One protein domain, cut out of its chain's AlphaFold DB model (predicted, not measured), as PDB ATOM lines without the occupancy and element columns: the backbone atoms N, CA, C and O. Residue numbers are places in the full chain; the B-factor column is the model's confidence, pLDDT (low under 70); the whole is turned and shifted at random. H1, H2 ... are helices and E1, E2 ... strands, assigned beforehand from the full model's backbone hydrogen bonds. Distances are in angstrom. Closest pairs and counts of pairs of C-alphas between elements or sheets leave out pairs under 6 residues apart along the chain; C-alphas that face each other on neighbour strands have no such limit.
ATOM      1  N   ILE A   3     -14.717  46.897 -13.532       81.62
ATOM      2  CA  ILE A   3     -15.924  47.525 -13.001       81.62
ATOM      3  C   ILE A   3     -16.729  48.043 -14.186       81.62
ATOM      4  O   ILE A   3     -16.204  48.805 -14.997       81.62
ATOM      5  N   HIS A   4     -18.000  47.656 -14.250       80.44
ATOM      6  CA  HIS A   4     -18.975  48.188 -15.198       80.44
ATOM      7  C   HIS A   4     -19.967  49.082 -14.452       80.44
ATOM      8  O   HIS A   4     -20.542  48.677 -13.439       80.44
ATOM      9  N   THR A   5     -20.158  50.302 -14.941       74.81
ATOM     10  CA  THR A   5     -21.077  51.295 -14.381       74.81
ATOM     11  C   THR A   5     -22.177  51.632 -15.377       74.81
ATOM     12  O   THR A   5     -21.965  51.662 -16.584       74.81
ATOM     13  N   TRP A   6     -23.368  51.942 -14.870       70.44
ATOM     14  CA  TRP A   6     -24.509  52.334 -15.705       70.44
ATOM     15  C   TRP A   6     -24.302  53.685 -16.402       70.44
ATOM     16  O   TRP A   6     -24.702  53.865 -17.546       70.44
ATOM     17  N   LEU A   7     -23.622  54.619 -15.736       75.81
ATOM     18  CA  LEU A   7     -23.285  55.945 -16.263       75.81
ATOM     19  C   LEU A   7     -21.776  56.071 -16.506       75.81
ATOM     20  O   LEU A   7     -21.012  55.313 -15.893       75.81
ATOM     21  N   PRO A   8     -21.334  57.026 -17.350       79.25
ATOM     22  CA  PRO A   8     -19.917  57.297 -17.549       79.25
ATOM     23  C   PRO A   8     -19.215  57.571 -16.217       79.25
ATOM     24  O   PRO A   8     -19.607  58.451 -15.444       79.25
ATOM     25  N   PHE A   9     -18.183  56.786 -15.920       81.25
ATOM     26  CA  PHE A   9     -17.519  56.834 -14.626       81.25
ATOM     27  C   PHE A   9     -16.458  57.933 -14.615       81.25
ATOM     28  O   PHE A   9     -15.444  57.851 -15.308       81.25
ATOM     29  N   SER A  10     -16.679  58.965 -13.801       82.06
ATOM     30  CA  SER A  10     -15.726  60.062 -13.578       82.06
ATOM     31  C   SER A  10     -15.135  60.068 -12.164       82.06
ATOM     32  O   SER A  10     -14.478  61.032 -11.778       82.06
ATOM     33  N   GLY A  11     -15.369  59.005 -11.393       81.81
ATOM     34  CA  GLY A  11     -14.961  58.879 -10.000       81.81
ATOM     35  C   GLY A  11     -13.551  58.324  -9.797       81.81
ATOM     36  O   GLY A  11     -12.713  58.358 -10.696       81.81
ATOM     37  N   SER A  12     -13.275  57.805  -8.600       85.12
ATOM     38  CA  SER A  12     -12.023  57.114  -8.266       85.12
ATOM     39  C   SER A  12     -12.280  55.711  -7.726       85.12
ATOM     40  O   SER A  12     -13.152  55.510  -6.883       85.12
ATOM     41  N   VAL A  13     -11.469  54.754  -8.161       86.94
ATOM     42  CA  VAL A  13     -11.384  53.399  -7.606       86.94
ATOM     43  C   VAL A  13     -10.027  53.268  -6.930       86.94
ATOM     44  O   VAL A  13      -9.019  53.603  -7.549       86.94
ATOM     45  N   TYR A  14      -9.967  52.831  -5.674       87.62
ATOM     46  CA  TYR A  14      -8.701  52.780  -4.935       87.62
ATOM     47  C   TYR A  14      -8.681  51.716  -3.839       87.62
ATOM     48  O   TYR A  14      -9.730  51.313  -3.336       87.62
ATOM     49  N   ALA A  15      -7.482  51.287  -3.438       85.75
ATOM     50  CA  ALA A  15      -7.308  50.411  -2.280       85.75
ATOM     51  C   ALA A  15      -7.627  51.147  -0.967       85.75
ATOM     52  O   ALA A  15      -7.140  52.257  -0.722       85.75
ATOM     53  N   LYS A  16      -8.440  50.530  -0.105       79.25
ATOM     54  CA  LYS A  16      -8.897  51.101   1.170       79.25
ATOM     55  C   LYS A  16      -7.709  51.566   2.022       79.25
ATOM     56  O   LYS A  16      -6.835  50.782   2.355       79.25
ATOM     57  N   GLY A  17      -7.694  52.850   2.390       79.44
ATOM     58  CA  GLY A  17      -6.617  53.467   3.184       79.44
ATOM     59  C   GLY A  17      -5.437  54.026   2.373       79.44
ATOM     60  O   GLY A  17      -4.668  54.824   2.900       79.44
ATOM     61  N   PHE A  18      -5.339  53.714   1.078       86.31
ATOM     62  CA  PHE A  18      -4.208  54.096   0.219       86.31
ATOM     63  C   PHE A  18      -4.591  55.103  -0.879       86.31
ATOM     64  O   PHE A  18      -3.943  55.176  -1.917       86.31
ATOM     65  N   PHE A  19      -5.621  55.931  -0.651       82.69
ATOM     66  CA  PHE A  19      -6.093  56.933  -1.628       82.69
ATOM     67  C   PHE A  19      -5.018  57.950  -2.053       82.69
ATOM     68  O   PHE A  19      -5.084  58.500  -3.151       82.69
ATOM     69  N   HIS A  20      -4.052  58.217  -1.173       85.69
ATOM     70  CA  HIS A  20      -2.965  59.169  -1.394       85.69
ATOM     71  C   HIS A  20      -1.872  58.634  -2.335       85.69
ATOM     72  O   HIS A  20      -1.046  59.418  -2.793       85.69
ATOM     73  N   LYS A  21      -1.855  57.326  -2.627       88.06
ATOM     74  CA  LYS A  21      -0.885  56.703  -3.533       88.06
ATOM     75  C   LYS A  21      -1.515  56.496  -4.905       88.06
ATOM     76  O   LYS A  21      -2.435  55.693  -5.051       88.06
ATOM     77  N   ASP A  22      -0.973  57.156  -5.926       88.25
ATOM     78  CA  ASP A  22      -1.484  57.029  -7.298       88.25
ATOM     79  C   ASP A  22      -1.361  55.603  -7.846       88.25
ATOM     80  O   ASP A  22      -2.261  55.135  -8.531       88.25
ATOM     81  N   ILE A  23      -0.324  54.857  -7.452       90.06
ATOM     82  CA  ILE A  23      -0.163  53.440  -7.826       90.06
ATOM     83  C   ILE A  23      -1.291  52.534  -7.301       90.06
ATOM     84  O   ILE A  23      -1.495  51.442  -7.822       90.06
ATOM     85  N   CYS A  24      -2.023  52.975  -6.273       90.69
ATOM     86  CA  CYS A  24      -3.113  52.228  -5.649       90.69
ATOM     87  C   CYS A  24      -4.496  52.743  -6.075       90.69
ATOM     88  O   CYS A  24      -5.504  52.352  -5.475       90.69
ATOM     89  N   ARG A  25      -4.559  53.650  -7.063       90.31
ATOM     90  CA  ARG A  25      -5.777  54.354  -7.470       90.31
ATOM     91  C   ARG A  25      -5.889  54.466  -8.986       90.31
ATOM     92  O   ARG A  25      -4.928  54.731  -9.691       90.31
ATOM     93  N   VAL A  26      -7.120  54.374  -9.474       89.75
ATOM     94  CA  VAL A  26      -7.490  54.691 -10.852       89.75
ATOM     95  C   VAL A  26      -8.599  55.735 -10.840       89.75
ATOM     96  O   VAL A  26      -9.562  55.619 -10.080       89.75
ATOM     97  N   GLN A  27      -8.470  56.761 -11.678       87.50
ATOM     98  CA  GLN A  27      -9.509  57.765 -11.891       87.50
ATOM     99  C   GLN A  27     -10.233  57.514 -13.210       87.50
ATOM    100  O   GLN A  27      -9.614  57.260 -14.240       87.50
ATOM    101  N   GLY A  28     -11.559  57.598 -13.165       82.94
ATOM    102  CA  GLY A  28     -12.408  57.516 -14.340       82.94
ATOM    103  C   GLY A  28     -12.269  58.757 -15.218       82.94
ATOM    104  O   GLY A  28     -12.242  59.892 -14.730       82.94
ATOM    105  N   ASN A  29     -12.213  58.544 -16.531       80.56
ATOM    106  CA  ASN A  29     -12.121  59.621 -17.515       80.56
ATOM    107  C   ASN A  29     -13.475  60.302 -17.798       80.56
ATOM    108  O   ASN A  29     -13.497  61.337 -18.456       80.56
ATOM    109  N   GLY A  30     -14.592  59.765 -17.291       77.56
ATOM    110  CA  GLY A  30     -15.939  60.303 -17.506       77.56
ATOM    111  C   GLY A  30     -16.502  60.078 -18.910       77.56
ATOM    112  O   GLY A  30     -17.560  60.616 -19.215       77.56
ATOM    113  N   ILE A  31     -15.812  59.304 -19.751       77.81
ATOM    114  CA  ILE A  31     -16.205  59.025 -21.141       77.81
ATOM    115  C   ILE A  31     -16.714  57.583 -21.266       77.81
ATOM    116  O   ILE A  31     -17.664  57.322 -21.995       77.81
ATOM    117  N   GLY A  32     -16.102  56.645 -20.533       80.25
ATOM    118  CA  GLY A  32     -16.455  55.226 -20.561       80.25
ATOM    119  C   GLY A  32     -17.321  54.767 -19.386       80.25
ATOM    120  O   GLY A  32     -17.305  55.345 -18.300       80.25
ATOM    121  N   HIS A  33     -18.026  53.658 -19.603       80.12
ATOM    122  CA  HIS A  33     -18.796  52.922 -18.591       80.12
ATOM    123  C   HIS A  33     -17.958  51.876 -17.843       80.12
ATOM    124  O   HIS A  33     -18.489  51.058 -17.094       80.12
ATOM    125  N   THR A  34     -16.651  51.836 -18.097       80.38
ATOM    126  CA  THR A  34     -15.756  50.821 -17.555       80.38
ATOM    127  C   THR A  34     -14.566  51.453 -16.858       80.38
ATOM    128  O   THR A  34     -13.979  52.425 -17.331       80.38
ATOM    129  N   ALA A  35     -14.198  50.874 -15.720       82.19
ATOM    130  CA  ALA A  35     -12.965  51.180 -15.015       82.19
ATOM    131  C   ALA A  35     -12.238  49.872 -14.702       82.19
ATOM    132  O   ALA A  35     -12.853  48.903 -14.256       82.19
ATOM    133  N   ASN A  36     -10.927  49.836 -14.933       84.69
ATOM    134  CA  ASN A  36     -10.090  48.702 -14.559       84.69
ATOM    135  C   ASN A  36      -9.047  49.164 -13.548       84.69
ATOM    136  O   ASN A  36      -8.289  50.091 -13.825       84.69
ATOM    137  N   ILE A  37      -9.002  48.499 -12.398       85.00
ATOM    138  CA  ILE A  37      -7.947  48.679 -11.405       85.00
ATOM    139  C   ILE A  37      -7.044  47.449 -11.385       85.00
ATOM    140  O   ILE A  37      -7.508  46.316 -11.215       85.00
ATOM    141  N   THR A  38      -5.744  47.688 -11.550       86.06
ATOM    142  CA  THR A  38      -4.693  46.673 -11.450       86.06
ATOM    143  C   THR A  38      -3.725  47.115 -10.369       86.06
ATOM    144  O   THR A  38      -3.058  48.131 -10.525       86.06
ATOM    145  N   ILE A  39      -3.676  46.371  -9.263       85.75
ATOM    146  CA  ILE A  39      -2.763  46.653  -8.156       85.75
ATOM    147  C   ILE A  39      -1.648  45.607  -8.183       85.75
ATOM    148  O   ILE A  39      -1.945  44.415  -8.074       85.75
ATOM    149  N   PRO A  40      -0.375  46.012  -8.339       84.12
ATOM    150  CA  PRO A  40       0.737  45.076  -8.288       84.12
ATOM    151  C   PRO A  40       0.830  44.396  -6.921       84.12
ATOM    152  O   PRO A  40       0.735  45.048  -5.884       84.12
ATOM    153  N   VAL A  41       1.103  43.090  -6.904       81.19
ATOM    154  CA  VAL A  41       1.254  42.314  -5.656       81.19
ATOM    155  C   VAL A  41       2.470  42.729  -4.831       81.19
ATOM    156  O   VAL A  41       2.509  42.503  -3.622       81.19
ATOM    157  N   SER A  42       3.460  43.345  -5.470       82.62
ATOM    158  CA  SER A  42       4.635  43.936  -4.828       82.62
ATOM    159  C   SER A  42       4.413  45.365  -4.328       82.62
ATOM    160  O   SER A  42       5.264  45.879  -3.608       82.62
ATOM    161  N   ALA A  43       3.313  46.022  -4.710       82.94
ATOM    162  CA  ALA A  43       3.056  47.398  -4.315       82.94
ATOM    163  C   ALA A  43       2.544  47.472  -2.871       82.94
ATOM    164  O   ALA A  43       1.715  46.668  -2.441       82.94
ATOM    165  N   ASP A  44       2.984  48.498  -2.145       87.25
ATOM    166  CA  ASP A  44       2.494  48.813  -0.802       87.25
ATOM    167  C   ASP A  44       1.127  49.526  -0.870       87.25
ATOM    168  O   ASP A  44       0.997  50.730  -0.628       87.25
ATOM    169  N   CYS A  45       0.117  48.764  -1.294       85.44
ATOM    170  CA  CYS A  45      -1.283  49.173  -1.429       85.44
ATOM    171  C   CYS A  45      -2.205  48.437  -0.443       85.44
ATOM    172  O   CYS A  45      -3.408  48.346  -0.682       85.44
ATOM    173  N   GLY A  46      -1.643  47.863   0.626       76.56
ATOM    174  CA  GLY A  46      -2.408  47.094   1.613       76.56
ATOM    175  C   GLY A  46      -2.913  45.745   1.104       76.56
ATOM    176  O   GLY A  46      -3.929  45.258   1.593       76.56
ATOM    177  N   MET A  47      -2.241  45.149   0.111       81.50
ATOM    178  CA  MET A  47      -2.550  43.792  -0.342       81.50
ATOM    179  C   MET A  47      -2.079  42.781   0.706       81.50
ATOM    180  O   MET A  47      -0.887  42.684   1.003       81.50
ATOM    181  N   ARG A  48      -3.016  42.011   1.247       73.94
ATOM    182  CA  ARG A  48      -2.771  41.048   2.319       73.94
ATOM    183  C   ARG A  48      -2.494  39.678   1.720       73.94
ATOM    184  O   ARG A  48      -3.113  39.280   0.737       73.94
ATOM    185  N   ARG A  49      -1.530  38.965   2.301       77.19
ATOM    186  CA  ARG A  49      -1.103  37.631   1.867       77.19
ATOM    187  C   ARG A  49      -1.373  36.645   2.991       77.19
ATOM    188  O   ARG A  49      -0.790  36.772   4.064       77.19
ATOM    189  N   ARG A  50      -2.226  35.658   2.748       70.38
ATOM    190  CA  ARG A  50      -2.595  34.628   3.717       70.38
ATOM    191  C   ARG A  50      -2.204  33.265   3.178       70.38
ATOM    192  O   ARG A  50      -2.628  32.885   2.095       70.38
ATOM    193  N   ARG A  51      -1.389  32.519   3.925       70.31
ATOM    194  CA  ARG A  51      -1.119  31.116   3.598       70.31
ATOM    195  C   ARG A  51      -2.317  30.282   4.045       70.31
ATOM    196  O   ARG A  51      -2.686  30.312   5.217       70.31
ATOM    197  N   ASN A  52      -2.907  29.557   3.109       61.50
ATOM    198  CA  ASN A  52      -3.985  28.618   3.368       61.50
ATOM    199  C   ASN A  52      -3.377  27.240   3.607       61.50
ATOM    200  O   ASN A  52      -2.430  26.856   2.923       61.50
ATOM    201  N   MET A  53      -3.914  26.515   4.586       52.75
ATOM    202  CA  MET A  53      -3.482  25.153   4.924       52.75
ATOM    203  C   MET A  53      -4.442  24.080   4.390       52.75
ATOM    204  O   MET A  53      -4.174  22.891   4.510       52.75
ATOM    205  N   ASN A  54      -5.588  24.480   3.825       51.12
ATOM    206  CA  ASN A  54      -6.551  23.547   3.250       51.12
ATOM    207  C   ASN A  54      -7.514  24.243   2.255       51.12
ATOM    208  O   ASN A  54      -8.436  24.929   2.702       51.12
ATOM    209  N   PRO A  55      -7.330  24.087   0.929       55.91
ATOM    210  CA  PRO A  55      -6.155  23.492   0.290       55.91
ATOM    211  C   PRO A  55      -4.900  24.336   0.549       55.91
ATOM    212  O   PRO A  55      -4.989  25.543   0.796       55.91
ATOM    213  N   ASN A  56      -3.728  23.700   0.501       66.81
ATOM    214  CA  ASN A  56      -2.459  24.412   0.619       66.81
ATOM    215  C   ASN A  56      -2.331  25.445  -0.503       66.81
ATOM    216  O   ASN A  56      -2.491  25.136  -1.687       66.81
ATOM    217  N   GLY A  57      -2.068  26.690  -0.124       72.62
ATOM    218  CA  GLY A  57      -2.008  27.772  -1.089       72.62
ATOM    219  C   GLY A  57      -1.806  29.143  -0.466       72.62
ATOM    220  O   GLY A  57      -1.490  29.284   0.715       72.62
ATOM    221  N   LEU A  58      -2.004  30.169  -1.283       75.88
ATOM    222  CA  LEU A  58      -1.884  31.571  -0.914       75.88
ATOM    223  C   LEU A  58      -3.162  32.318  -1.320       75.88
ATOM    224  O   LEU A  58      -3.440  32.451  -2.509       75.88
ATOM    225  N   SER A  59      -3.916  32.833  -0.351       69.56
ATOM    226  CA  SER A  59      -4.960  33.835  -0.589       69.56
ATOM    227  C   SER A  59      -4.340  35.232  -0.599       69.56
ATOM    228  O   SER A  59      -3.646  35.628   0.338       69.56
ATOM    229  N   LEU A  60      -4.594  35.989  -1.663       77.94
ATOM    230  CA  LEU A  60      -4.363  37.428  -1.714       77.94
ATOM    231  C   LEU A  60      -5.687  38.141  -1.451       77.94
ATOM    232  O   LEU A  60      -6.647  37.936  -2.188       77.94
ATOM    233  N   GLU A  61      -5.723  38.974  -0.418       74.62
ATOM    234  CA  GLU A  61      -6.915  39.708   0.004       74.62
ATOM    235  C   GLU A  61      -6.684  41.218  -0.110       74.62
ATOM    236  O   GLU A  61      -5.624  41.727   0.267       74.62
ATOM    237  N   MET A  62      -7.677  41.962  -0.594       77.38
ATOM    238  CA  MET A  62      -7.635  43.424  -0.585       77.38
ATOM    239  C   MET A  62      -9.031  44.045  -0.576       77.38
ATOM    240  O   MET A  62      -9.957  43.528  -1.196       77.38
ATOM    241  N   ASP A  63      -9.161  45.211   0.054       74.75
ATOM    242  CA  ASP A  63     -10.397  45.988   0.018       74.75
ATOM    243  C   ASP A  63     -10.289  47.134  -0.991       74.75
ATOM    244  O   ASP A  63      -9.394  47.979  -0.906       74.75
ATOM    245  N   VAL A  64     -11.236  47.201  -1.924       80.38
ATOM    246  CA  VAL A  64     -11.330  48.257  -2.940       80.38
ATOM    247  C   VAL A  64     -12.540  49.134  -2.662       80.38
ATOM    248  O   VAL A  64     -13.649  48.636  -2.474       80.38
ATOM    249  N   ILE A  65     -12.344  50.450  -2.680       79.00
ATOM    250  CA  ILE A  65     -13.413  51.440  -2.577       79.00
ATOM    251  C   ILE A  65     -13.665  52.044  -3.956       79.00
ATOM    252  O   ILE A  65     -12.743  52.534  -4.610       79.00
ATOM    253  N   ILE A  66     -14.933  52.050  -4.362       80.44
ATOM    254  CA  ILE A  66     -15.412  52.795  -5.528       80.44
ATOM    255  C   ILE A  66     -16.101  54.067  -5.034       80.44
ATOM    256  O   ILE A  66     -17.030  53.997  -4.231       80.44
ATOM    257  N   MET A  67     -15.640  55.218  -5.516       76.62
ATOM    258  CA  MET A  67     -16.172  56.551  -5.227       76.62
ATOM    259  C   MET A  67     -16.533  57.230  -6.548       76.62
ATOM    260  O   MET A  67     -15.744  57.164  -7.484       76.62
ATOM    261  N   PHE A  68     -17.688  57.894  -6.647       72.88
ATOM    262  CA  PHE A  68     -18.133  58.508  -7.910       72.88
ATOM    263  C   PHE A  68     -17.687  59.962  -8.071       72.88
ATOM    264  O   PHE A  68     -17.724  60.507  -9.172       72.88
ATOM    265  N   HIS A  69     -17.181  60.571  -7.003       70.31
ATOM    266  CA  HIS A  69     -16.519  61.864  -7.048       70.31
ATOM    267  C   HIS A  69     -14.981  61.715  -7.128       70.31
ATOM    268  O   HIS A  69     -14.414  60.700  -6.729       70.31
ATOM    269  N   LYS A  70     -14.271  62.713  -7.676       66.19
ATOM    270  CA  LYS A  70     -12.823  62.605  -7.983       66.19
ATOM    271  C   LYS A  70     -11.889  62.742  -6.777       66.19
ATOM    272  O   LYS A  70     -10.750  62.288  -6.838       66.19
ATOM    273  N   ARG A  71     -12.324  63.422  -5.709       58.47
ATOM    274  CA  ARG A  71     -11.439  63.800  -4.582       58.47
ATOM    275  C   ARG A  71     -12.031  63.685  -3.182       58.47
ATOM    276  O   ARG A  71     -11.281  63.555  -2.227       58.47
ATOM    277  N   PHE A  72     -13.347  63.741  -3.056       57.75
ATOM    278  CA  PHE A  72     -14.032  63.794  -1.764       57.75
ATOM    279  C   PHE A  72     -15.210  62.844  -1.762       57.75
ATOM    280  O   PHE A  72     -15.884  62.750  -2.782       57.75
ATOM    281  N   LEU A  73     -15.483  62.239  -0.609       55.72
ATOM    282  CA  LEU A  73     -16.753  61.581  -0.332       55.72
ATOM    283  C   LEU A  73     -17.815  62.672  -0.173       55.72
ATOM    284  O   LEU A  73     -17.752  63.481   0.751       55.72
ATOM    285  N   THR A  74     -18.757  62.740  -1.101       52.72
ATOM    286  CA  THR A  74     -19.787  63.783  -1.151       52.72
ATOM    287  C   THR A  74     -21.116  63.298  -0.577       52.72
ATOM    288  O   THR A  74     -21.339  62.106  -0.370       52.72
ATOM    289  N   LYS A  75     -22.057  64.222  -0.342       40.19
ATOM    290  CA  LYS A  75     -23.445  63.882   0.028       40.19
ATOM    291  C   LYS A  75     -24.108  62.972  -1.021       40.19
ATOM    292  O   LYS A  75     -24.851  62.072  -0.640       40.19
ATOM    293  N   ASN A  76     -23.744  63.127  -2.296       48.38
ATOM    294  CA  ASN A  76     -24.166  62.247  -3.387       48.38
ATOM    295  C   ASN A  76     -23.543  60.838  -3.309       48.38
ATOM    296  O   ASN A  76     -24.091  59.928  -3.909       48.38
ATOM    297  N   ASP A  77     -22.470  60.622  -2.535       43.38
ATOM    298  CA  ASP A  77     -21.913  59.287  -2.267       43.38
ATOM    299  C   ASP A  77     -22.645  58.553  -1.109       43.38
ATOM    300  O   ASP A  77     -22.527  57.333  -0.966       43.38
ATOM    301  N   ARG A  78     -23.432  59.276  -0.288       42.34
ATOM    302  CA  ARG A  78     -24.244  58.728   0.824       42.34
ATOM    303  C   ARG A  78     -25.750  58.675   0.545       42.34
ATOM    304  O   ARG A  78     -26.413  57.807   1.099       42.34
ATOM    305  N   ALA A  79     -26.293  59.580  -0.265       34.38
ATOM    306  CA  ALA A  79     -27.705  59.597  -0.633       34.38
ATOM    307  C   ALA A  79     -27.939  60.491  -1.858       34.38
ATOM    308  O   ALA A  79     -27.895  61.715  -1.750       34.38
ATOM    309  N   SER A  80     -28.302  59.904  -2.994       34.31
ATOM    310  CA  SER A  80     -29.130  60.595  -3.980       34.31
ATOM    311  C   SER A  80     -30.601  60.289  -3.676       34.31
ATOM    312  O   SER A  80     -31.181  59.368  -4.239       34.31
ATOM    313  N   LYS A  81     -31.223  61.069  -2.778       34.16
ATOM    314  CA  LYS A  81     -32.666  61.337  -2.893       34.16
ATOM    315  C   LYS A  81     -32.812  62.376  -4.003       34.16
ATOM    316  O   LYS A  81     -32.753  63.572  -3.737       34.16
ATOM    317  N   ILE A  91     -23.671  54.764  -2.832       50.28
ATOM    318  CA  ILE A  91     -22.639  55.049  -3.854       50.28
ATOM    319  C   ILE A  91     -21.197  54.829  -3.342       50.28
ATOM    320  O   ILE A  91     -20.248  54.867  -4.122       50.28
ATOM    321  N   LEU A  92     -21.022  54.451  -2.070       46.28
ATOM    322  CA  LEU A  92     -19.782  53.849  -1.569       46.28
ATOM    323  C   LEU A  92     -19.940  52.344  -1.442       46.28
ATOM    324  O   LEU A  92     -20.526  51.846  -0.482       46.28
ATOM    325  N   LYS A  93     -19.369  51.623  -2.403       57.50
ATOM    326  CA  LYS A  93     -19.241  50.172  -2.318       57.50
ATOM    327  C   LYS A  93     -17.796  49.831  -1.996       57.50
ATOM    328  O   LYS A  93     -16.891  50.137  -2.774       57.50
ATOM    329  N   ALA A  94     -17.602  49.239  -0.823       57.94
ATOM    330  CA  ALA A  94     -16.372  48.539  -0.498       57.94
ATOM    331  C   ALA A  94     -16.516  47.095  -0.985       57.94
ATOM    332  O   ALA A  94     -17.500  46.431  -0.658       57.94
ATOM    333  N   PHE A  95     -15.554  46.632  -1.773       62.91
ATOM    334  CA  PHE A  95     -15.471  45.253  -2.234       62.91
ATOM    335  C   PHE A  95     -14.276  44.588  -1.582       62.91
ATOM    336  O   PHE A  95     -13.173  45.128  -1.642       62.91
ATOM    337  N   HIS A  96     -14.505  43.418  -1.000       66.06
ATOM    338  CA  HIS A  96     -13.439  42.534  -0.567       66.06
ATOM    339  C   HIS A  96     -13.084  41.614  -1.736       66.06
ATOM    340  O   HIS A  96     -13.934  40.861  -2.215       66.06
ATOM    341  N   LEU A  97     -11.863  41.733  -2.248       66.88
ATOM    342  CA  LEU A  97     -11.330  40.866  -3.290       66.88
ATOM    343  C   LEU A  97     -10.473  39.790  -2.632       66.88
ATOM    344  O   LEU A  97      -9.539  40.123  -1.910       66.88
ATOM    345  N   GLU A  98     -10.760  38.529  -2.944       71.19
ATOM    346  CA  GLU A  98      -9.948  37.379  -2.555       71.19
ATOM    347  C   GLU A  98      -9.523  36.614  -3.816       71.19
ATOM    348  O   GLU A  98     -10.352  36.227  -4.641       71.19
ATOM    349  N   CYS A  99      -8.219  36.406  -3.991       73.12
ATOM    350  CA  CYS A  99      -7.652  35.580  -5.053       73.12
ATOM    351  C   CYS A  99      -6.899  34.408  -4.431       73.12
ATOM    352  O   CYS A  99      -5.915  34.616  -3.725       73.12
ATOM    353  N   GLN A 100      -7.343  33.184  -4.707       68.62
ATOM    354  CA  GLN A 100      -6.754  31.969  -4.149       68.62
ATOM    355  C   GLN A 100      -5.809  31.322  -5.161       68.62
ATOM    356  O   GLN A 100      -6.225  30.923  -6.250       68.62
ATOM    357  N   TYR A 101      -4.541  31.193  -4.790       74.50
ATOM    358  CA  TYR A 101      -3.530  30.465  -5.548       74.50
ATOM    359  C   TYR A 101      -3.295  29.122  -4.872       74.50
ATOM    360  O   TYR A 101      -2.822  29.082  -3.738       74.50
ATOM    361  N   MET A 102      -3.628  28.025  -5.549       68.81
ATOM    362  CA  MET A 102      -3.290  26.690  -5.058       68.81
ATOM    363  C   MET A 102      -1.842  26.378  -5.411       68.81
ATOM    364  O   MET A 102      -1.429  26.552  -6.558       68.81
ATOM    365  N   GLU A 103      -1.078  25.901  -4.435       64.88
ATOM    366  CA  GLU A 103       0.227  25.313  -4.712       64.88
ATOM    367  C   GLU A 103      -0.043  23.945  -5.351       64.88
ATOM    368  O   GLU A 103      -0.482  23.009  -4.681       64.88
TER     369      GLU A 103
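This is residues 3 to 81 and 91 to 103 of the 259 residues of the protein "Hypothetical protein" of Meloidogyne enterolobii (UniProt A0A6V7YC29). Picture a long, twisted ribbon of two strands, E5 and E6, with E4 alongside E5 toward one end of the ribbon and the E1 and E2 hairpin widening it toward the other. E3 lies near that hairpin, and the small helix H1, joined to E5 by a short link of 7 residues, lies at the same end of the model. The 92 printed residues hold six named strands and one named helix, in the order E1, E2, E3, E4, E5, H1, E6; the class is mostly strand, though under half of the residues are in named elements. Five strands form a branched antiparallel sheet. The whole is elongated, 47 by 25 by 23 A, and only just loose, close to compact, with a radius of gyration of the C-alphas of 15.0 A.

Start at C-alpha 3, at (-15.924, 47.525, -13.001), and go on to C-alpha 12 at (-12.023, 57.114, -8.266), where E1, residues 12 to 15, begins. Next come E2, residues 25 to 27, and E3, residues 34 to 36. E4, residues 48 to 53, runs 16.1 A. E5, residues 56 to 67, is the longest strand, 35.4 A from first to last C-alpha. Then look for H1, residues 75 to 78, and, after the cut, E6, residues 93 to 102, 28.5 A long, ending at C-alpha 102 at (-3.290, 26.690, -5.058).

Begin with E5, which has three neighbours in staggered pairing. E6 lies on one side of it, beside residues 57 to 66, antiparallel at 161 degrees; find N 60 and O 99 at 2.8 A. On the other side lie E4, beside residues 56 to 61, and E1, beside residues 63 to 67. E4 and E5 are a hairpin, antiparallel at 149 degrees, with N 50 and O 59 at 2.8 A. E1 and E5 are antiparallel at 147 degrees, with N 14 and O 65 at 3.0 A. The edge strand E2 lies on one side of E1, beside its residues 12 to 14, with E5 on the other side; E1 and E2 are a hairpin, antiparallel at 173 degrees, with N 13 and O 26 at 2.8 A. E3 pairs with no named strand, but residues 3 to 4 pair antiparallel with its residues 34 to 35; its closest C-alpha to E2 is that of Asn 36, 7.5 A from that of Val 26. H1 is only just not on the sheet, with 4 pairs of C-alphas within 10 A; it is too short for any O i to N i+4 pair, and its 1 O i to N i+3 pair is within range.

The two C-alphas farthest apart are those of Lys 81 and Glu 103, 48.8 A. Residues 82 to 90 are cut out, and C-alphas 81 and 91 are 11.9 A apart across the cut. The link from E3 to E4 is long, with 11 residues. Mean pLDDT of the printed part is 72.8; look for values under 70 at, among others, residues 70 to 81 and 91 to 97.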